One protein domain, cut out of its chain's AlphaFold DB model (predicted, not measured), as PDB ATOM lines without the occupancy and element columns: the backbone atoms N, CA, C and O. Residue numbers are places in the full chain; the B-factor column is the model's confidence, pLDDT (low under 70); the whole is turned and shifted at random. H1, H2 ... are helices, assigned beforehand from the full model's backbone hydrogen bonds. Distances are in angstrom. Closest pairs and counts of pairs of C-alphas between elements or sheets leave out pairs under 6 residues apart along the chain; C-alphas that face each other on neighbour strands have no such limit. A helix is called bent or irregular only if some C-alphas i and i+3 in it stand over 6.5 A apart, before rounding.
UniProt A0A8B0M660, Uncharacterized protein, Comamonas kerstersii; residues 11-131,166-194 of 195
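AT A GLANCE: This is residues 11 to 131 and 166 to 194 of the 195 residues of an uncharacterized protein of Comamonas kerstersii (UniProt A0A8B0M660). A body of crossed helices, H2, H5, H6 and H7, has a long arm running out from one end, made of the long helix H4 with the shorter H3 packed across its far part. H7 crosses the first part of H2 nearly at right angles, H5 and H6 pack on each other beside them, and H1 is a short piece at the edge. The printed part has 150 residues with seven named helices, H1 to H7 in order along the chain, and no named strand: the class is all helix, and the helix packing is mostly crossed. It is loose, with a radius of gyration of the C-alphas of 19.6 A, and elongated, spanning 70 by 36 by 25 A.

HOW THE PARTS SIT: H1, residues 11 to 18, touches no helix but is near H5, residues 99 to 112. H2, residues 21 to 40, is the hub, touching three helices. It touches H5 with residues 24 to 31 alone, at a steep tilt of 41 degrees, opposite ways; the closest C-alphas, those of Ala 27 and Val 102, are 6.3 A apart. H2 touches H7, residues 169 to 192, about perpendicular at 83 degrees, and the closest C-alphas, of Gly 25 and Val 182, are 4.1 A apart. H2 and H4, residues 71 to 95, only just touch, with 3 pairs of C-alphas within 8 A; the closest, of Ala 38 and Ala 95, are 6.2 A apart. H3, residues 51 to 61, touches residues 73 to 81 of H4 alone, opposite ways at a steep tilt of 69 degrees, only just short of about perpendicular; the closest C-alphas, of Ala 58 and Ala 77, are 5.2 A apart. H5 touches H6, residues 117 to 128, at a steep tilt of 50 degrees, opposite ways, with the C-alphas of Glu 107 and Ala 117 closest at 4.5 A. H6 touches H7 with residues 123 to 127 alone; the closest C-alphas, of Leu 123 and Gly 171, are 6.6 A apart. H3 and H7 are apart. In H1, H2, H3, H4, H5 and H7 every O i to N i+4 pair is within hydrogen-bond range; in H6 it is 6 of 8.

IN THESE COORDINATES: H1 begins at C-alpha 11, (157.064, 136.266, 104.448). H2 is 28.5 A from first to last C-alpha, H4 36.2 A and H7 34.9 A. H4 ends at C-alpha 95, (140.608, 140.419, 129.235), and H7 at C-alpha 192, (137.649, 115.044, 116.394). H6 is irregular, but only just: C-alphas 118 and 121 are 6.7 A apart.

THE WHOLE: The two C-alphas farthest apart, those of Gly 65 and Arg 194, are 71.3 A apart. Residues 132 to 165 are not printed, and C-alphas 131 and 166 are 13.1 A apart across this cut. Of the links that are printed whole, none is long. The mean pLDDT of the printed part is 85.5; residues 11 to 19, 62 to 67 and 194 are under 70.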
ATOM      1  N   THR A  11     158.423 135.786 104.159       52.66
ATOM      2  CA  THR A  11     157.064 136.266 104.448       52.66
ATOM      3  C   THR A  11     156.013 135.654 103.526       52.66
ATOM      4  O   THR A  11     154.992 135.203 104.024       52.66
ATOM      5  N   ASP A  12     156.251 135.550 102.217       53.38
ATOM      6  CA  ASP A  12     155.305 134.942 101.265       53.38
ATOM      7  C   ASP A  12     155.149 133.438 101.500       53.38
ATOM      8  O   ASP A  12     154.086 132.865 101.266       53.38
ATOM      9  N   THR A  13     156.195 132.798 102.024       52.75
ATOM     10  CA  THR A  13     156.193 131.370 102.357       52.75
ATOM     11  C   THR A  13     155.549 131.130 103.729       52.75
ATOM     12  O   THR A  13     154.768 130.197 103.880       52.75
ATOM     13  N   LEU A  14     155.747 132.018 104.708       52.34
ATOM     14  CA  LEU A  14     154.995 132.026 105.971       52.34
ATOM     15  C   LEU A  14     153.520 132.418 105.781       52.34
ATOM     16  O   LEU A  14     152.671 131.916 106.510       52.34
ATOM     17  N   ILE A  15     153.190 133.238 104.783       54.56
ATOM     18  CA  ILE A  15     151.817 133.561 104.366       54.56
ATOM     19  C   ILE A  15     151.182 132.366 103.639       54.56
ATOM     20  O   ILE A  15     150.052 131.987 103.955       54.56
ATOM     21  N   ALA A  16     151.922 131.704 102.742       51.19
ATOM     22  CA  ALA A  16     151.465 130.495 102.056       51.19
ATOM     23  C   ALA A  16     151.262 129.299 103.010       51.19
ATOM     24  O   ALA A  16     150.406 128.455 102.758       51.19
ATOM     25  N   VAL A  17     152.004 129.239 104.123       50.69
ATOM     26  CA  VAL A  17     151.895 128.181 105.150       50.69
ATOM     27  C   VAL A  17     151.020 128.616 106.351       50.69
ATOM     28  O   VAL A  17     150.538 127.775 107.116       50.69
ATOM     29  N   GLY A  18     150.764 129.918 106.519       51.88
ATOM     30  CA  GLY A  18     150.129 130.523 107.701       51.88
ATOM     31  C   GLY A  18     148.631 130.806 107.586       51.88
ATOM     32  O   GLY A  18     147.945 130.824 108.612       51.88
ATOM     33  N   TRP A  19     148.075 130.949 106.377       67.38
ATOM     34  CA  TRP A  19     146.631 131.161 106.208       67.38
ATOM     35  C   TRP A  19     145.825 129.854 106.294       67.38
ATOM     36  O   TRP A  19     145.235 129.374 105.324       67.38
ATOM     37  N   CYS A  20     145.770 129.249 107.479       73.62
ATOM     38  CA  CYS A  20     144.865 128.134 107.737       73.62
ATOM     39  C   CYS A  20     143.539 128.663 108.300       73.62
ATOM     40  O   CYS A  20     143.486 129.106 109.450       73.62
ATOM     41  N   LYS A  21     142.449 128.570 107.517       80.00
ATOM     42  CA  LYS A  21     141.085 128.949 107.953       80.00
ATOM     43  C   LYS A  21     140.700 128.297 109.288       80.00
ATOM     44  O   LYS A  21     140.013 128.916 110.093       80.00
ATOM     45  N   SER A  22     141.182 127.082 109.540       82.25
ATOM     46  CA  SER A  22     140.930 126.345 110.778       82.25
ATOM     47  C   SER A  22     141.713 126.905 111.970       82.25
ATOM     48  O   SER A  22     141.144 127.047 113.049       82.25
ATOM     49  N   LYS A  23     142.979 127.320 111.784       85.19
ATOM     50  CA  LYS A  23     143.754 128.014 112.833       85.19
ATOM     51  C   LYS A  23     143.152 129.375 113.169       85.19
ATOM     52  O   LYS A  23     142.986 129.684 114.345       85.19
ATOM     53  N   PHE A  24     142.768 130.148 112.148       90.12
ATOM     54  CA  PHE A  24     142.099 131.433 112.352       90.12
ATOM     55  C   PHE A  24     140.757 131.254 113.069       90.12
ATOM     56  O   PHE A  24     140.483 131.929 114.056       90.12
ATOM     57  N   GLY A  25     139.956 130.271 112.644       90.69
ATOM     58  CA  GLY A  25     138.704 129.912 113.308       90.69
ATOM     59  C   GLY A  25     138.894 129.484 114.765       90.69
ATOM     60  O   GLY A  25     138.117 129.888 115.623       90.69
ATOM     61  N   ALA A  26     139.946 128.723 115.077       90.69
ATOM     62  CA  ALA A  26     140.279 128.354 116.452       90.69
ATOM     63  C   ALA A  26     140.674 129.566 117.311       90.69
ATOM     64  O   ALA A  26     140.246 129.651 118.462       90.69
ATOM     65  N   ALA A  27     141.445 130.511 116.763       92.19
ATOM     66  CA  ALA A  27     141.774 131.763 117.444       92.19
ATOM     67  C   ALA A  27     140.520 132.619 117.696       92.19
ATOM     68  O   ALA A  27     140.318 133.084 118.815       92.19
ATOM     69  N   LEU A  28     139.626 132.732 116.708       94.94
ATOM     70  CA  LEU A  28     138.336 133.418 116.848       94.94
ATOM     71  C   LEU A  28     137.431 132.764 117.902       94.94
ATOM     72  O   LEU A  28     136.810 133.469 118.690       94.94
ATOM     73  N   MET A  29     137.377 131.429 117.973       94.50
ATOM     74  CA  MET A  29     136.617 130.727 119.019       94.50
ATOM     75  C   MET A  29     137.168 131.002 120.424       94.50
ATOM     76  O   MET A  29     136.389 131.190 121.357       94.50
ATOM     77  N   ARG A  30     138.501 131.051 120.589       95.12
ATOM     78  CA  ARG A  30     139.122 131.452 121.864       95.12
ATOM     79  C   ARG A  30     138.755 132.888 122.222       95.12
ATOM     80  O   ARG A  30     138.343 133.134 123.351       95.12
ATOM     81  N   LEU A  31     138.847 133.797 121.253       96.06
ATOM     82  CA  LEU A  31     138.503 135.202 121.442       96.06
ATOM     83  C   LEU A  31     137.042 135.381 121.855       96.06
ATOM     84  O   LEU A  31     136.762 136.136 122.782       96.06
ATOM     85  N   GLN A  32     136.125 134.644 121.223       94.56
ATOM     86  CA  GLN A  32     134.714 134.655 121.597       94.56
ATOM     87  C   GLN A  32     134.513 134.183 123.041       94.56
ATOM     88  O   GLN A  32     133.799 134.826 123.798       94.56
ATOM     89  N   ALA A  33     135.178 133.103 123.459       94.31
ATOM     90  CA  ALA A  33     135.059 132.605 124.829       94.31
ATOM     91  C   ALA A  33     135.611 133.598 125.874       94.31
ATOM     92  O   ALA A  33     135.024 133.762 126.947       94.31
ATOM     93  N   GLU A  34     136.724 134.274 125.565       95.12
ATOM     94  CA  GLU A  34     137.278 135.353 126.395       95.12
ATOM     95  C   GLU A  34     136.304 136.534 126.486       95.12
ATOM     96  O   GLU A  34     136.075 137.072 127.572       95.12
ATOM     97  N   TRP A  35     135.686 136.896 125.360       94.69
ATOM     98  CA  TRP A  35     134.688 137.955 125.285       94.69
ATOM     99  C   TRP A  35     133.422 137.631 126.074       94.69
ATOM    100  O   TRP A  35     133.018 138.441 126.903       94.69
ATOM    101  N   ASP A  36     132.855 136.436 125.922       92.31
ATOM    102  CA  ASP A  36     131.670 136.010 126.672       92.31
ATOM    103  C   ASP A  36     131.925 136.052 128.193       92.31
ATOM    104  O   ASP A  36     131.024 136.322 128.989       92.31
ATOM    105  N   GLY A  37     133.161 135.774 128.626       91.38
ATOM    106  CA  GLY A  37     133.585 135.933 130.018       91.38
ATOM    107  C   GLY A  37     133.702 137.402 130.439       91.38
ATOM    108  O   GLY A  37     133.221 137.778 131.511       91.38
ATOM    109  N   ALA A  38     134.308 138.237 129.597       92.06
ATOM    110  CA  ALA A  38     134.478 139.669 129.832       92.06
ATOM    111  C   ALA A  38     133.134 140.419 129.884       92.06
ATOM    112  O   ALA A  38     132.925 141.262 130.763       92.06
ATOM    113  N   GLU A  39     132.201 140.083 128.993       90.25
ATOM    114  CA  GLU A  39     130.867 140.678 128.921       90.25
ATOM    115  C   GLU A  39     130.071 140.405 130.205       90.25
ATOM    116  O   GLU A  39     129.455 141.317 130.762       90.25
ATOM    117  N   ARG A  40     130.163 139.187 130.760       88.19
ATOM    118  CA  ARG A  40     129.550 138.844 132.061       88.19
ATOM    119  C   ARG A  40     130.105 139.669 133.221       88.19
ATOM    120  O   ARG A  40     129.398 139.894 134.198       88.19
ATOM    121  N   LEU A  41     131.346 140.142 133.111       87.44
ATOM    122  CA  LEU A  41     131.974 141.052 134.074       87.44
ATOM    123  C   LEU A  41     131.642 142.531 133.802       87.44
ATOM    124  O   LEU A  41     132.165 143.420 134.473       87.44
ATOM    125  N   GLY A  42     130.773 142.812 132.827       85.62
ATOM    126  CA  GLY A  42     130.345 144.160 132.463       85.62
ATOM    127  C   GLY A  42     131.366 144.939 131.632       85.62
ATOM    128  O   GLY A  42     131.230 146.159 131.498       85.62
ATOM    129  N   ILE A  43     132.385 144.269 131.083       88.00
ATOM    130  CA  ILE A  43     133.338 144.883 130.155       88.00
ATOM    131  C   ILE A  43     132.627 145.124 128.819       88.00
ATOM    132  O   ILE A  43     131.870 144.284 128.343       88.00
ATOM    133  N   LYS A  44     132.851 146.297 128.221       86.31
ATOM    134  CA  LYS A  44     132.232 146.716 126.957       86.31
ATOM    135  C   LYS A  44     133.300 147.180 125.980       86.31
ATOM    136  O   LYS A  44     134.306 147.749 126.400       86.31
ATOM    137  N   VAL A  45     133.047 146.997 124.683       87.12
ATOM    138  CA  VAL A  45     133.885 147.586 123.634       87.12
ATOM    139  C   VAL A  45     133.759 149.115 123.676       87.12
ATOM    140  O   VAL A  45     132.638 149.622 123.506       87.12
ATOM    141  N   PRO A  46     134.867 149.852 123.892       85.00
ATOM    142  CA  PRO A  46     134.855 151.302 123.930       85.00
ATOM    143  C   PRO A  46     134.645 151.872 122.531       85.00
ATOM    144  O   PRO A  46     135.112 151.333 121.528       85.00
ATOM    145  N   LEU A  47     133.960 153.009 122.457       79.81
ATOM    146  CA  LEU A  47     133.759 153.719 121.200       79.81
ATOM    147  C   LEU A  47     134.828 154.789 121.034       79.81
ATOM    148  O   LEU A  47     135.039 155.611 121.927       79.81
ATOM    149  N   LYS A  48     135.450 154.832 119.853       83.06
ATOM    150  CA  LYS A  48     136.369 155.917 119.511       83.06
ATOM    151  C   LYS A  48     135.629 157.262 119.625       83.06
ATOM    152  O   LYS A  48     134.562 157.412 119.017       83.06
ATOM    153  N   PRO A  49     136.166 158.249 120.370       85.44
ATOM    154  CA  PRO A  49     135.505 159.534 120.557       85.44
ATOM    155  C   PRO A  49     135.230 160.223 119.215       85.44
ATOM    156  O   PRO A  49     136.143 160.518 118.444       85.44
ATOM    157  N   THR A  50     133.957 160.494 118.924       87.12
ATOM    158  CA  THR A  50     133.564 161.234 117.718       87.12
ATOM    159  C   THR A  50     133.574 162.737 117.979       87.12
ATOM    160  O   THR A  50     133.388 163.180 119.112       87.12
ATOM    161  N   LYS A  51     133.694 163.558 116.923       86.00
ATOM    162  CA  LYS A  51     133.586 165.027 117.049       86.00
ATOM    163  C   LYS A  51     132.301 165.456 117.771       86.00
ATOM    164  O   LYS A  51     132.337 166.366 118.588       86.00
ATOM    165  N   ARG A  52     131.186 164.763 117.514       85.69
ATOM    166  CA  ARG A  52     129.899 164.995 118.189       85.69
ATOM    167  C   ARG A  52     129.968 164.720 119.690       85.69
ATOM    168  O   ARG A  52     129.477 165.534 120.461       85.69
ATOM    169  N   ALA A  53     130.597 163.616 120.095       85.25
ATOM    170  CA  ALA A  53     130.785 163.292 121.507       85.25
ATOM    171  C   ALA A  53     131.673 164.330 122.212       85.25
ATOM    172  O   ALA A  53     131.330 164.785 123.297       85.25
ATOM    173  N   ILE A  54     132.753 164.772 121.557       88.75
ATOM    174  CA  ILE A  54     133.640 165.821 122.083       88.75
ATOM    175  C   ILE A  54     132.872 167.135 122.272       88.75
ATOM    176  O   ILE A  54     132.986 167.763 123.319       88.75
ATOM    177  N   MET A  55     132.057 167.537 121.290       86.12
ATOM    178  CA  MET A  55     131.228 168.744 121.401       86.12
ATOM    179  C   MET A  55     130.198 168.641 122.529       86.12
ATOM    180  O   MET A  55     130.022 169.605 123.271       86.12
ATOM    181  N   ALA A  56     129.531 167.493 122.672       86.06
ATOM    182  CA  ALA A  56     128.559 167.270 123.738       86.06
ATOM    183  C   ALA A  56     129.223 167.320 125.126       86.06
ATOM    184  O   ALA A  56     128.731 168.003 126.022       86.06
ATOM    185  N   GLU A  57     130.381 166.677 125.289       85.50
ATOM    186  CA  GLU A  57     131.146 166.708 126.540       85.50
ATOM    187  C   GLU A  57     131.657 168.123 126.859       85.50
ATOM    188  O   GLU A  57     131.585 168.576 128.004       85.50
ATOM    189  N   ALA A  58     132.110 168.867 125.843       84.50
ATOM    190  CA  ALA A  58     132.505 170.262 126.002       84.50
ATOM    191  C   ALA A  58     131.325 171.127 126.471       84.50
ATOM    192  O   ALA A  58     131.502 171.955 127.357       84.50
ATOM    193  N   GLN A  59     130.115 170.905 125.946       83.19
ATOM    194  CA  GLN A  59     128.907 171.613 126.385       83.19
ATOM    195  C   GLN A  59     128.539 171.312 127.843       83.19
ATOM    196  O   GLN A  59     128.194 172.236 128.572       83.19
ATOM    197  N   VAL A  60     128.645 170.055 128.285       80.12
ATOM    198  CA  VAL A  60     128.359 169.656 129.678       80.12
ATOM    199  C   VAL A  60     129.383 170.235 130.657       80.12
ATOM    200  O   VAL A  60     129.038 170.613 131.775       80.12
ATOM    201  N   THR A  61     130.647 170.329 130.242       74.81
ATOM    202  CA  THR A  61     131.741 170.829 131.093       74.81
ATOM    203  C   THR A  61     131.673 172.352 131.301       74.81
ATOM    204  O   THR A  61     132.264 172.889 132.240       74.81
ATOM    205  N   MET A  62     130.921 173.065 130.459       68.62
ATOM    206  CA  MET A  62     130.693 174.502 130.596       68.62
ATOM    207  C   MET A  62     129.688 174.765 131.720       68.62
ATOM    208  O   MET A  62     128.505 174.451 131.611       68.62
ATOM    209  N   LYS A  63     130.144 175.377 132.819       59.62
ATOM    210  CA  LYS A  63     129.245 175.853 133.881       59.62
ATOM    211  C   LYS A  63     128.325 176.955 133.337       59.62
ATOM    212  O   LYS A  63     128.749 177.776 132.521       59.62
ATOM    213  N   GLY A  64     127.071 176.957 133.801       54.06
ATOM    214  CA  GLY A  64     126.013 177.868 133.357       54.06
ATOM    215  C   GLY A  64     126.466 179.328 133.367       54.06
ATOM    216  O   GLY A  64     126.632 179.923 134.425       54.06
ATOM    217  N   GLY A  65     126.707 179.881 132.177       60.12
ATOM    218  CA  GLY A  65     127.165 181.261 131.995       60.12
ATOM    219  C   GLY A  65     127.986 181.480 130.723       60.12
ATOM    220  O   GLY A  65     127.882 182.538 130.107       60.12
ATOM    221  N   ILE A  66     128.744 180.477 130.263       61.59
ATOM    222  CA  ILE A  66     129.580 180.612 129.059       61.59
ATOM    223  C   ILE A  66     128.825 180.083 127.828       61.59
ATOM    224  O   ILE A  66     128.581 178.888 127.701       61.59
ATOM    225  N   ARG A  67     128.448 180.983 126.905       62.19
ATOM    226  CA  ARG A  67     127.641 180.654 125.706       62.19
ATOM    227  C   ARG A  67     128.441 180.135 124.506       62.19
ATOM    228  O   ARG A  67     127.845 179.583 123.587       62.19
ATOM    229  N   ARG A  68     129.764 180.335 124.464       72.00
ATOM    230  CA  ARG A  68     130.613 179.923 123.331       72.00
ATOM    231  C   ARG A  68     131.594 178.845 123.753       72.00
ATOM    232  O   ARG A  68     132.404 179.070 124.642       72.00
ATOM    233  N   ILE A  69     131.537 177.714 123.059       74.50
ATOM    234  CA  ILE A  69     132.523 176.640 123.154       74.50
ATOM    235  C   ILE A  69     133.882 177.208 122.734       74.50
ATOM    236  O   ILE A  69     134.047 177.665 121.602       74.50
ATOM    237  N   THR A  70     134.842 177.214 123.655       82.06
ATOM    238  CA  THR A  70     136.217 177.647 123.380       82.06
ATOM    239  C   THR A  70     137.046 176.475 122.859       82.06
ATOM    240  O   THR A  70     136.754 175.313 123.154       82.06
ATOM    241  N   THR A  71     138.119 176.763 122.123       84.62
ATOM    242  CA  THR A  71     139.093 175.746 121.685       84.62
ATOM    243  C   THR A  71     139.666 174.970 122.872       84.62
ATOM    244  O   THR A  71     139.708 173.745 122.833       84.62
ATOM    245  N   GLN A  72     139.981 175.665 123.969       84.31
ATOM    246  CA  GLN A  72     140.461 175.050 125.210       84.31
ATOM    247  C   GLN A  72     139.434 174.089 125.829       84.31
ATOM    248  O   GLN A  72     139.803 173.003 126.268       84.31
ATOM    249  N   SER A  73     138.140 174.439 125.828       82.81
ATOM    250  CA  SER A  73     137.090 173.538 126.333       82.81
ATOM    251  C   SER A  73     136.938 172.275 125.477       82.81
ATOM    252  O   SER A  73     136.754 171.184 126.012       82.81
ATOM    253  N   MET A  74     137.088 172.403 124.153       85.81
ATOM    254  CA  MET A  74     137.052 171.274 123.219       85.81
ATOM    255  C   MET A  74     138.254 170.352 123.390       85.81
ATOM    256  O   MET A  74     138.106 169.134 123.348       85.81
ATOM    257  N   GLU A  75     139.439 170.921 123.590       88.31
ATOM    258  CA  GLU A  75     140.667 170.160 123.796       88.31
ATOM    259  C   GLU A  75     140.661 169.429 125.144       88.31
ATOM    260  O   GLU A  75     140.982 168.242 125.202       88.31
ATOM    261  N   ALA A  76     140.190 170.082 126.211       87.94
ATOM    262  CA  ALA A  76     139.998 169.442 127.511       87.94
ATOM    263  C   ALA A  76     138.978 168.290 127.442       87.94
ATOM    264  O   ALA A  76     139.242 167.202 127.960       87.94
ATOM    265  N   ALA A  77     137.845 168.495 126.758       88.50
ATOM    266  CA  ALA A  77     136.840 167.455 126.537       88.50
ATOM    267  C   ALA A  77     137.395 166.287 125.709       88.50
ATOM    268  O   ALA A  77     137.189 165.124 126.055       88.50
ATOM    269  N   ARG A  78     138.159 166.587 124.651       90.50
ATOM    270  CA  ARG A  78     138.835 165.579 123.830       90.50
ATOM    271  C   ARG A  78     139.789 164.733 124.670       90.50
ATOM    272  O   ARG A  78     139.648 163.517 124.676       90.50
ATOM    273  N   LYS A  79     140.689 165.367 125.424       92.00
ATOM    274  CA  LYS A  79     141.668 164.678 126.277       92.00
ATOM    275  C   LYS A  79     140.996 163.801 127.338       92.00
ATOM    276  O   LYS A  79     141.475 162.710 127.632       92.00
ATOM    277  N   LYS A  80     139.874 164.260 127.905       90.44
ATOM    278  CA  LYS A  80     139.073 163.490 128.869       90.44
ATOM    279  C   LYS A  80     138.439 162.248 128.235       90.44
ATOM    280  O   LYS A  80     138.459 161.179 128.837       90.44
ATOM    281  N   LEU A  81     137.876 162.374 127.033       90.50
ATOM    282  CA  LEU A  81     137.292 161.233 126.324       90.50
ATOM    283  C   LEU A  81     138.364 160.253 125.831       90.50
ATOM    284  O   LEU A  81     138.151 159.047 125.896       90.50
ATOM    285  N   GLU A  82     139.514 160.754 125.375       91.12
ATOM    286  CA  GLU A  82     140.662 159.925 124.988       91.12
ATOM    287  C   GLU A  82     141.197 159.126 126.185       91.12
ATOM    288  O   GLU A  82     141.375 157.917 126.066       91.12
ATOM    289  N   SER A  83     141.348 159.737 127.367       90.31
ATOM    290  CA  SER A  83     141.818 159.011 128.558       90.31
ATOM    291  C   SER A  83     140.827 157.949 129.045       90.31
ATOM    292  O   SER A  83     141.240 156.870 129.473       90.31
ATOM    293  N   TYR A  84     139.522 158.221 128.945       90.25
ATOM    294  CA  TYR A  84     138.477 157.237 129.226       90.25
ATOM    295  C   TYR A  84     138.531 156.067 128.233       90.25
ATOM    296  O   TYR A  84     138.564 154.910 128.648       90.25
ATOM    297  N   TYR A  85     138.626 156.371 126.934       90.50
ATOM    298  CA  TYR A  85     138.771 155.376 125.872       90.50
ATOM    299  C   TYR A  85     140.005 154.489 126.092       90.50
ATOM    300  O   TYR A  85     139.905 153.267 126.054       90.50
ATOM    301  N   GLU A  86     141.162 155.079 126.396       90.81
ATOM    302  CA  GLU A  86     142.393 154.339 126.686       90.81
ATOM    303  C   GLU A  86     142.281 153.456 127.934       90.81
ATOM    304  O   GLU A  86     142.850 152.363 127.978       90.81
ATOM    305  N   ALA A  87     141.576 153.916 128.971       91.06
ATOM    306  CA  ALA A  87     141.347 153.129 130.177       91.06
ATOM    307  C   ALA A  87     140.433 151.922 129.905       91.06
ATOM    308  O   ALA A  87     140.691 150.833 130.417       91.06
ATOM    309  N   GLU A  88     139.393 152.084 129.087       90.06
ATOM    310  CA  GLU A  88     138.538 150.973 128.653       90.06
ATOM    311  C   GLU A  88     139.279 150.004 127.723       90.06
ATOM    312  O   GLU A  88     139.207 148.792 127.925       90.06
ATOM    313  N   MET A  89     140.071 150.514 126.776       89.06
ATOM    314  CA  MET A  89     140.924 149.688 125.915       89.06
ATOM    315  C   MET A  89     141.923 148.859 126.727       89.06
ATOM    316  O   MET A  89     142.149 147.692 126.415       89.06
ATOM    317  N   ARG A  90     142.479 149.414 127.812       90.62
ATOM    318  CA  ARG A  90     143.343 148.662 128.734       90.62
ATOM    319  C   ARG A  90     142.612 147.505 129.414       90.62
ATOM    320  O   ARG A  90     143.199 146.437 129.561       90.62
ATOM    321  N   LYS A  91     141.340 147.675 129.790       90.56
ATOM    322  CA  LYS A  91     140.529 146.574 130.349       90.56
ATOM    323  C   LYS A  91     140.327 145.461 129.322       90.56
ATOM    324  O   LYS A  91     140.479 144.295 129.672       90.56
ATOM    325  N   LEU A  92     140.046 145.817 128.067       89.62
ATOM    326  CA  LEU A  92     139.931 144.841 126.981       89.62
ATOM    327  C   LEU A  92     141.235 144.095 126.732       89.62
ATOM    328  O   LEU A  92     141.212 142.877 126.631       89.62
ATOM    329  N   ALA A  93     142.363 144.803 126.669       88.62
ATOM    330  CA  ALA A  93     143.663 144.188 126.406       88.62
ATOM    331  C   ALA A  93     144.055 143.153 127.475       88.62
ATOM    332  O   ALA A  93     144.709 142.162 127.166       88.62
ATOM    333  N   VAL A  94     143.639 143.361 128.729       90.62
ATOM    334  CA  VAL A  94     143.851 142.392 129.817       90.62
ATOM    335  C   VAL A  94     142.890 141.203 129.714       90.62
ATOM    336  O   VAL A  94     143.279 140.075 130.018       90.62
ATOM    337  N   ALA A  95     141.644 141.446 129.306       91.25
ATOM    338  CA  ALA A  95     140.608 140.419 129.235       91.25
ATOM    339  C   ALA A  95     140.729 139.517 127.992       91.25
ATOM    340  O   ALA A  95     140.498 138.315 128.091       91.25
ATOM    341  N   LEU A  96     141.104 140.087 126.845       94.19
ATOM    342  CA  LEU A  96     141.118 139.436 125.535       94.19
ATOM    343  C   LEU A  96     142.556 139.148 125.097       94.19
ATOM    344  O   LEU A  96     143.168 139.904 124.339       94.19
ATOM    345  N   LYS A  97     143.118 138.046 125.592       93.25
ATOM    346  CA  LYS A  97     144.521 137.676 125.354       93.25
ATOM    347  C   LYS A  97     144.771 137.259 123.911       93.25
ATOM    348  O   LYS A  97     145.867 137.461 123.397       93.25
ATOM    349  N   SER A  98     143.762 136.689 123.263       93.19
ATOM    350  CA  SER A  98     143.827 136.255 121.865       93.19
ATOM    351  C   SER A  98     143.564 137.383 120.857       93.19
ATOM    352  O   SER A  98     143.736 137.189 119.655       93.19
ATOM    353  N   LEU A  99     143.205 138.585 121.328       93.50
ATOM    354  CA  LEU A  99     142.875 139.719 120.463       93.50
ATOM    355  C   LEU A  99     144.026 140.133 119.526       93.50
ATOM    356  O   LEU A  99     143.755 140.293 118.336       93.50
ATOM    357  N   PRO A 100     145.292 140.277 119.979       91.38
ATOM    358  CA  PRO A 100     146.384 140.668 119.087       91.38
ATOM    359  C   PRO A 100     146.639 139.640 117.979       91.38
ATOM    360  O   PRO A 100     146.849 140.025 116.835       91.38
ATOM    361  N   GLU A 101     146.557 138.340 118.298       90.38
ATOM    362  CA  GLU A 101     146.714 137.251 117.322       90.38
ATOM    363  C   GLU A 101     145.659 137.366 116.214       90.38
ATOM    364  O   GLU A 101     145.991 137.378 115.029       90.38
ATOM    365  N   VAL A 102     144.386 137.516 116.594       92.88
ATOM    366  CA  VAL A 102     143.270 137.637 115.643       92.88
ATOM    367  C   VAL A 102     143.386 138.903 114.793       92.88
ATOM    368  O   VAL A 102     143.137 138.840 113.589       92.88
ATOM    369  N   ILE A 103     143.789 140.033 115.387       93.31
ATOM    370  CA  ILE A 103     144.008 141.284 114.650       93.31
ATOM    371  C   ILE A 103     145.102 141.090 113.604       93.31
ATOM    372  O   ILE A 103     144.834 141.331 112.434       93.31
ATOM    373  N   THR A 104     146.282 140.585 113.976       90.62
ATOM    374  CA  THR A 104     147.384 140.371 113.024       90.62
ATOM    375  C   THR A 104     146.991 139.417 111.899       90.62
ATOM    376  O   THR A 104     147.321 139.656 110.739       90.62
ATOM    377  N   MET A 105     146.238 138.355 112.200       90.38
ATOM    378  CA  MET A 105     145.711 137.480 111.153       90.38
ATOM    379  C   MET A 105     144.769 138.247 110.214       90.38
ATOM    380  O   MET A 105     144.929 138.172 109.002       90.38
ATOM    381  N   LEU A 106     143.824 139.040 110.723       91.88
ATOM    382  CA  LEU A 106     142.934 139.806 109.846       91.88
ATOM    383  C   LEU A 106     143.672 140.907 109.060       91.88
ATOM    384  O   LEU A 106     143.369 141.109 107.888       91.88
ATOM    385  N   GLU A 107     144.669 141.571 109.650       91.62
ATOM    386  CA  GLU A 107     145.529 142.553 108.970       91.62
ATOM    387  C   GLU A 107     146.200 141.943 107.743       91.62
ATOM    388  O   GLU A 107     146.137 142.512 106.654       91.62
ATOM    389  N   LEU A 108     146.786 140.752 107.894       87.25
ATOM    390  CA  LEU A 108     147.416 140.041 106.787       87.25
ATOM    391  C   LEU A 108     146.411 139.721 105.678       87.25
ATOM    392  O   LEU A 108     146.740 139.877 104.504       87.25
ATOM    393  N   LYS A 109     145.175 139.331 106.019       88.06
ATOM    394  CA  LYS A 109     144.134 139.115 105.002       88.06
ATOM    395  C   LYS A 109     143.803 140.376 104.238       88.06
ATOM    396  O   LYS A 109     143.721 140.337 103.018       88.06
ATOM    397  N   LEU A 110     143.587 141.463 104.968       90.75
ATOM    398  CA  LEU A 110     143.211 142.736 104.381       90.75
ATOM    399  C   LEU A 110     144.308 143.207 103.432       90.75
ATOM    400  O   LEU A 110     144.005 143.574 102.305       90.75
ATOM    401  N   LEU A 111     145.576 143.086 103.827       89.31
ATOM    402  CA  LEU A 111     146.707 143.397 102.953       89.31
ATOM    403  C   LEU A 111     146.744 142.507 101.701       89.31
ATOM    404  O   LEU A 111     146.990 143.019 100.609       89.31
ATOM    405  N   LEU A 112     146.457 141.205 101.829       85.50
ATOM    406  CA  LEU A 112     146.359 140.287 100.685       85.50
ATOM    407  C   LEU A 112     145.216 140.649  99.727       85.50
ATOM    408  O   LEU A 112     145.353 140.458  98.521       85.50
ATOM    409  N   ASP A 113     144.124 141.206 100.246       85.12
ATOM    410  CA  ASP A 113     142.984 141.685  99.456       85.12
ATOM    411  C   ASP A 113     143.177 143.115  98.918       85.12
ATOM    412  O   ASP A 113     142.266 143.679  98.309       85.12
ATOM    413  N   GLY A 114     144.339 143.736  99.157       88.44
ATOM    414  CA  GLY A 114     144.622 145.118  98.759       88.44
ATOM    415  C   GLY A 114     143.911 146.181  99.609       88.44
ATOM    416  O   GLY A 114     143.777 147.326  99.177       88.44
ATOM    417  N   GLN A 115     143.450 145.815 100.804       91.94
ATOM    418  CA  GLN A 115     142.765 146.673 101.769       91.94
ATOM    419  C   GLN A 115     143.717 147.193 102.860       91.94
ATOM    420  O   GLN A 115     144.822 146.690 103.061       91.94
ATOM    421  N   SER A 116     143.279 148.219 103.598       93.12
ATOM    422  CA  SER A 116     144.063 148.795 104.701       93.12
ATOM    423  C   SER A 116     144.055 147.899 105.944       93.12
ATOM    424  O   SER A 116     142.989 147.559 106.459       93.12
ATOM    425  N   ALA A 117     145.242 147.603 106.484       90.94
ATOM    426  CA  ALA A 117     145.415 146.864 107.737       90.94
ATOM    427  C   ALA A 117     144.751 147.558 108.944       90.94
ATOM    428  O   ALA A 117     144.252 146.888 109.844       90.94
ATOM    429  N   GLU A 118     144.640 148.892 108.937       92.06
ATOM    430  CA  GLU A 118     144.024 149.662 110.034       92.06
ATOM    431  C   GLU A 118     142.543 149.313 110.271       92.06
ATOM    432  O   GLU A 118     141.980 149.637 111.321       92.06
ATOM    433  N   LEU A 119     141.898 148.652 109.304       93.44
ATOM    434  CA  LEU A 119     140.520 148.185 109.420       93.44
ATOM    435  C   LEU A 119     140.388 146.924 110.285       93.44
ATOM    436  O   LEU A 119     139.296 146.657 110.781       93.44
ATOM    437  N   ALA A 120     141.463 146.168 110.524       93.62
ATOM    438  CA  ALA A 120     141.387 144.894 111.235       93.62
ATOM    439  C   ALA A 120     140.858 145.047 112.667       93.62
ATOM    440  O   ALA A 120     139.866 144.424 113.036       93.62
ATOM    441  N   ALA A 121     141.474 145.920 113.467       92.75
ATOM    442  CA  ALA A 121     141.061 146.155 114.848       92.75
ATOM    443  C   ALA A 121     139.577 146.567 114.986       92.75
ATOM    444  O   ALA A 121     138.861 145.920 115.755       92.75
ATOM    445  N   PRO A 122     139.057 147.583 114.261       92.56
ATOM    446  CA  PRO A 122     137.643 147.937 114.360       92.56
ATOM    447  C   PRO A 122     136.710 146.837 113.841       92.56
ATOM    448  O   PRO A 122     135.609 146.707 114.370       92.56
ATOM    449  N   LEU A 123     137.126 146.034 112.856       95.12
ATOM    450  CA  LEU A 123     136.340 144.898 112.373       95.12
ATOM    451  C   LEU A 123     136.240 143.782 113.415       95.12
ATOM    452  O   LEU A 123     135.137 143.314 113.684       95.12
ATOM    453  N   VAL A 124     137.353 143.399 114.046       95.06
ATOM    454  CA  VAL A 124     137.358 142.378 115.107       95.06
ATOM    455  C   VAL A 124     136.531 142.841 116.306       95.06
ATOM    456  O   VAL A 124     135.699 142.092 116.806       95.06
ATOM    457  N   LEU A 125     136.694 144.093 116.740       92.94
ATOM    458  CA  LEU A 125     135.914 144.643 117.853       92.94
ATOM    459  C   LEU A 125     134.412 144.725 117.537       92.94
ATOM    460  O   LEU A 125     133.592 144.478 118.418       92.94
ATOM    461  N   TYR A 126     134.048 145.046 116.292       93.56
ATOM    462  CA  TYR A 126     132.658 145.002 115.840       93.56
ATOM    463  C   TYR A 126     132.110 143.568 115.813       93.56
ATOM    464  O   TYR A 126     130.970 143.355 116.214       93.56
ATOM    465  N   TRP A 127     132.907 142.591 115.374       94.75
ATOM    466  CA  TRP A 127     132.510 141.180 115.348       94.75
ATOM    467  C   TRP A 127     132.188 140.643 116.751       94.75
ATOM    468  O   TRP A 127     131.237 139.882 116.899       94.75
ATOM    469  N   LEU A 128     132.918 141.099 117.779       93.38
ATOM    470  CA  LEU A 128     132.650 140.745 119.179       93.38
ATOM    471  C   LEU A 128     131.372 141.384 119.733       93.38
ATOM    472  O   LEU A 128     130.633 140.747 120.479       93.38
ATOM    473  N   ASP A 129     131.107 142.644 119.388       91.88
ATOM    474  CA  ASP A 129     129.992 143.407 119.951       91.88
ATOM    475  C   ASP A 129     129.280 144.246 118.876       91.88
ATOM    476  O   ASP A 129     129.421 145.476 118.825       91.88
ATOM    477  N   PRO A 130     128.484 143.600 118.002       91.38
ATOM    478  CA  PRO A 130     127.746 144.292 116.948       91.38
ATOM    479  C   PRO A 130     126.486 144.993 117.484       91.38
ATOM    480  O   PRO A 130     125.756 145.635 116.723       91.38
ATOM    481  N   VAL A 131     126.182 144.867 118.781       90.25
ATOM    482  CA  VAL A 131     124.915 145.302 119.373       90.25
ATOM    483  C   VAL A 131     124.774 146.820 119.302       90.25
ATOM    484  O   VAL A 131     125.653 147.597 119.685       90.25
ATOM    485  N   PRO A 166     131.801 148.350 110.158       89.00
ATOM    486  CA  PRO A 166     132.673 149.420 109.696       89.00
ATOM    487  C   PRO A 166     133.201 149.101 108.288       89.00
ATOM    488  O   PRO A 166     133.255 147.947 107.886       89.00
ATOM    489  N   ALA A 167     133.601 150.129 107.537       89.50
ATOM    490  CA  ALA A 167     134.146 150.003 106.177       89.50
ATOM    491  C   ALA A 167     133.202 149.418 105.097       89.50
ATOM    492  O   ALA A 167     133.656 149.095 104.003       89.50
ATOM    493  N   GLY A 168     131.889 149.350 105.345       91.50
ATOM    494  CA  GLY A 168     130.905 149.017 104.308       91.50
ATOM    495  C   GLY A 168     131.025 147.573 103.812       91.50
ATOM    496  O   GLY A 168     130.962 146.648 104.617       91.50
ATOM    497  N   GLU A 169     131.174 147.389 102.498       92.56
ATOM    498  CA  GLU A 169     131.243 146.071 101.842       92.56
ATOM    499  C   GLU A 169     132.425 145.229 102.338       92.56
ATOM    500  O   GLU A 169     132.227 144.088 102.739       92.56
ATOM    501  N   ILE A 170     133.608 145.834 102.476       93.56
ATOM    502  CA  ILE A 170     134.802 145.186 103.053       93.56
ATOM    503  C   ILE A 170     134.500 144.645 104.455       93.56
ATOM    504  O   ILE A 170     134.972 143.578 104.856       93.56
ATOM    505  N   GLY A 171     133.700 145.392 105.219       93.31
ATOM    506  CA  GLY A 171     133.285 144.976 106.546       93.31
ATOM    507  C   GLY A 171     132.385 143.754 106.523       93.31
ATOM    508  O   GLY A 171     132.598 142.840 107.315       93.31
ATOM    509  N   LEU A 172     131.422 143.711 105.601       93.62
ATOM    510  CA  LEU A 172     130.541 142.558 105.400       93.62
ATOM    511  C   LEU A 172     131.339 141.318 104.982       93.62
ATOM    512  O   LEU A 172     131.222 140.280 105.628       93.62
ATOM    513  N   GLU A 173     132.225 141.451 103.994       92.81
ATOM    514  CA  GLU A 173     133.098 140.362 103.542       92.81
ATOM    515  C   GLU A 173     133.987 139.828 104.673       92.81
ATOM    516  O   GLU A 173     134.160 138.618 104.833       92.81
ATOM    517  N   SER A 174     134.514 140.728 105.508       94.00
ATOM    518  CA  SER A 174     135.317 140.356 106.674       94.00
ATOM    519  C   SER A 174     134.491 139.612 107.728       94.00
ATOM    520  O   SER A 174     134.991 138.653 108.322       94.00
ATOM    521  N   MET A 175     133.230 140.003 107.956       95.25
ATOM    522  CA  MET A 175     132.329 139.276 108.859       95.25
ATOM    523  C   MET A 175     132.036 137.871 108.335       95.25
ATOM    524  O   MET A 175     132.157 136.900 109.085       95.25
ATOM    525  N   ASP A 176     131.697 137.748 107.053       93.94
ATOM    526  CA  ASP A 176     131.413 136.461 106.416       93.94
ATOM    527  C   ASP A 176     132.636 135.544 106.457       93.94
ATOM    528  O   ASP A 176     132.535 134.357 106.791       93.94
ATOM    529  N   LEU A 177     133.824 136.103 106.214       92.38
ATOM    530  CA  LEU A 177     135.084 135.390 106.356       92.38
ATOM    531  C   LEU A 177     135.274 134.865 107.783       92.38
ATOM    532  O   LEU A 177     135.507 133.663 107.948       92.38
ATOM    533  N   MET A 178     135.184 135.726 108.800       94.00
ATOM    534  CA  MET A 178     135.380 135.330 110.200       94.00
ATOM    535  C   MET A 178     134.370 134.257 110.620       94.00
ATOM    536  O   MET A 178     134.765 133.206 111.131       94.00
ATOM    537  N   ASN A 179     133.090 134.450 110.298       93.75
ATOM    538  CA  ASN A 179     132.028 133.485 110.589       93.75
ATOM    539  C   ASN A 179     132.274 132.136 109.899       93.75
ATOM    540  O   ASN A 179     132.157 131.083 110.529       93.75
ATOM    541  N   SER A 180     132.688 132.142 108.628       92.69
ATOM    542  CA  SER A 180     133.005 130.907 107.900       92.69
ATOM    543  C   SER A 180     134.190 130.147 108.512       92.69
ATOM    544  O   SER A 180     134.181 128.912 108.556       92.69
ATOM    545  N   CYS A 181     135.193 130.864 109.030       91.88
ATOM    546  CA  CYS A 181     136.353 130.266 109.686       91.88
ATOM    547  C   CYS A 181     135.970 129.629 111.028       91.88
ATOM    548  O   CYS A 181     136.363 128.489 111.287       91.88
ATOM    549  N   VAL A 182     135.145 130.305 111.837       92.56
ATOM    550  CA  VAL A 182     134.607 129.748 113.091       92.56
ATOM    551  C   VAL A 182     133.783 128.489 112.828       92.56
ATOM    552  O   VAL A 182     134.007 127.463 113.469       92.56
ATOM    553  N   LEU A 183     132.875 128.522 111.847       90.06
ATOM    554  CA  LEU A 183     132.038 127.368 111.501       90.06
ATOM    555  C   LEU A 183     132.870 126.156 111.070       90.06
ATOM    556  O   LEU A 183     132.582 125.031 111.491       90.06
ATOM    557  N   ARG A 184     133.916 126.372 110.261       88.44
ATOM    558  CA  ARG A 184     134.828 125.304 109.833       88.44
ATOM    559  C   ARG A 184     135.586 124.708 111.017       88.44
ATOM    560  O   ARG A 184     135.556 123.492 111.192       88.44
ATOM    561  N   ALA A 185     136.202 125.546 111.847       87.25
ATOM    562  CA  ALA A 185     136.957 125.082 113.009       87.25
ATOM    563  C   ALA A 185     136.059 124.331 114.012       87.25
ATOM    564  O   ALA A 185     136.422 123.259 114.489       87.25
ATOM    565  N   GLY A 186     134.839 124.819 114.262       84.88
ATOM    566  CA  GLY A 186     133.862 124.120 115.100       84.88
ATOM    567  C   GLY A 186     133.356 122.800 114.496       84.88
ATOM    568  O   GLY A 186     132.974 121.885 115.224       84.88
ATOM    569  N   GLY A 187     133.337 122.668 113.167       83.19
ATOM    570  CA  GLY A 187     133.083 121.394 112.485       83.19
ATOM    571  C   GLY A 187     134.199 120.375 112.725       83.19
ATOM    572  O   GLY A 187     133.920 119.234 113.084       83.19
ATOM    573  N   GLU A 188     135.455 120.800 112.596       80.19
ATOM    574  CA  GLU A 188     136.631 119.951 112.827       80.19
ATOM    575  C   GLU A 188     136.731 119.480 114.282       80.19
ATOM    576  O   GLU A 188     136.914 118.288 114.518       80.19
ATOM    577  N   VAL A 189     136.515 120.376 115.254       75.88
ATOM    578  CA  VAL A 189     136.489 120.019 116.687       75.88
ATOM    579  C   VAL A 189     135.404 118.978 116.971       75.88
ATOM    580  O   VAL A 189     135.669 117.965 117.613       75.88
ATOM    581  N   ARG A 190     134.187 119.180 116.446       76.50
ATOM    582  CA  ARG A 190     133.088 118.215 116.617       76.50
ATOM    583  C   ARG A 190     133.395 116.854 116.001       76.50
ATOM    584  O   ARG A 190     132.968 115.848 116.557       76.50
ATOM    585  N   ASN A 191     134.101 116.815 114.875       75.06
ATOM    586  CA  ASN A 191     134.499 115.563 114.236       75.06
ATOM    587  C   ASN A 191     135.620 114.855 115.010       75.06
ATOM    588  O   ASN A 191     135.586 113.636 115.125       75.06
ATOM    589  N   ALA A 192     136.571 115.602 115.578       74.88
ATOM    590  CA  ALA A 192     137.649 115.044 116.394       74.88
ATOM    591  C   ALA A 192     137.137 114.416 117.703       74.88
ATOM    592  O   ALA A 192     137.629 113.371 118.102       74.88
ATOM    593  N   CYS A 193     136.117 115.004 118.340       70.31
ATOM    594  CA  CYS A 193     135.523 114.482 119.581       70.31
ATOM    595  C   CYS A 193     134.560 113.292 119.390       70.31
ATOM    596  O   CYS A 193     133.936 112.863 120.357       70.31
ATOM    597  N   ARG A 194     134.359 112.802 118.158       64.94
ATOM    598  CA  ARG A 194     133.496 111.639 117.868       64.94
ATOM    599  C   ARG A 194     134.240 110.298 117.879       64.94
ATOM    600  O   ARG A 194     133.601 109.272 117.657       64.94
TER     601      ARG A 194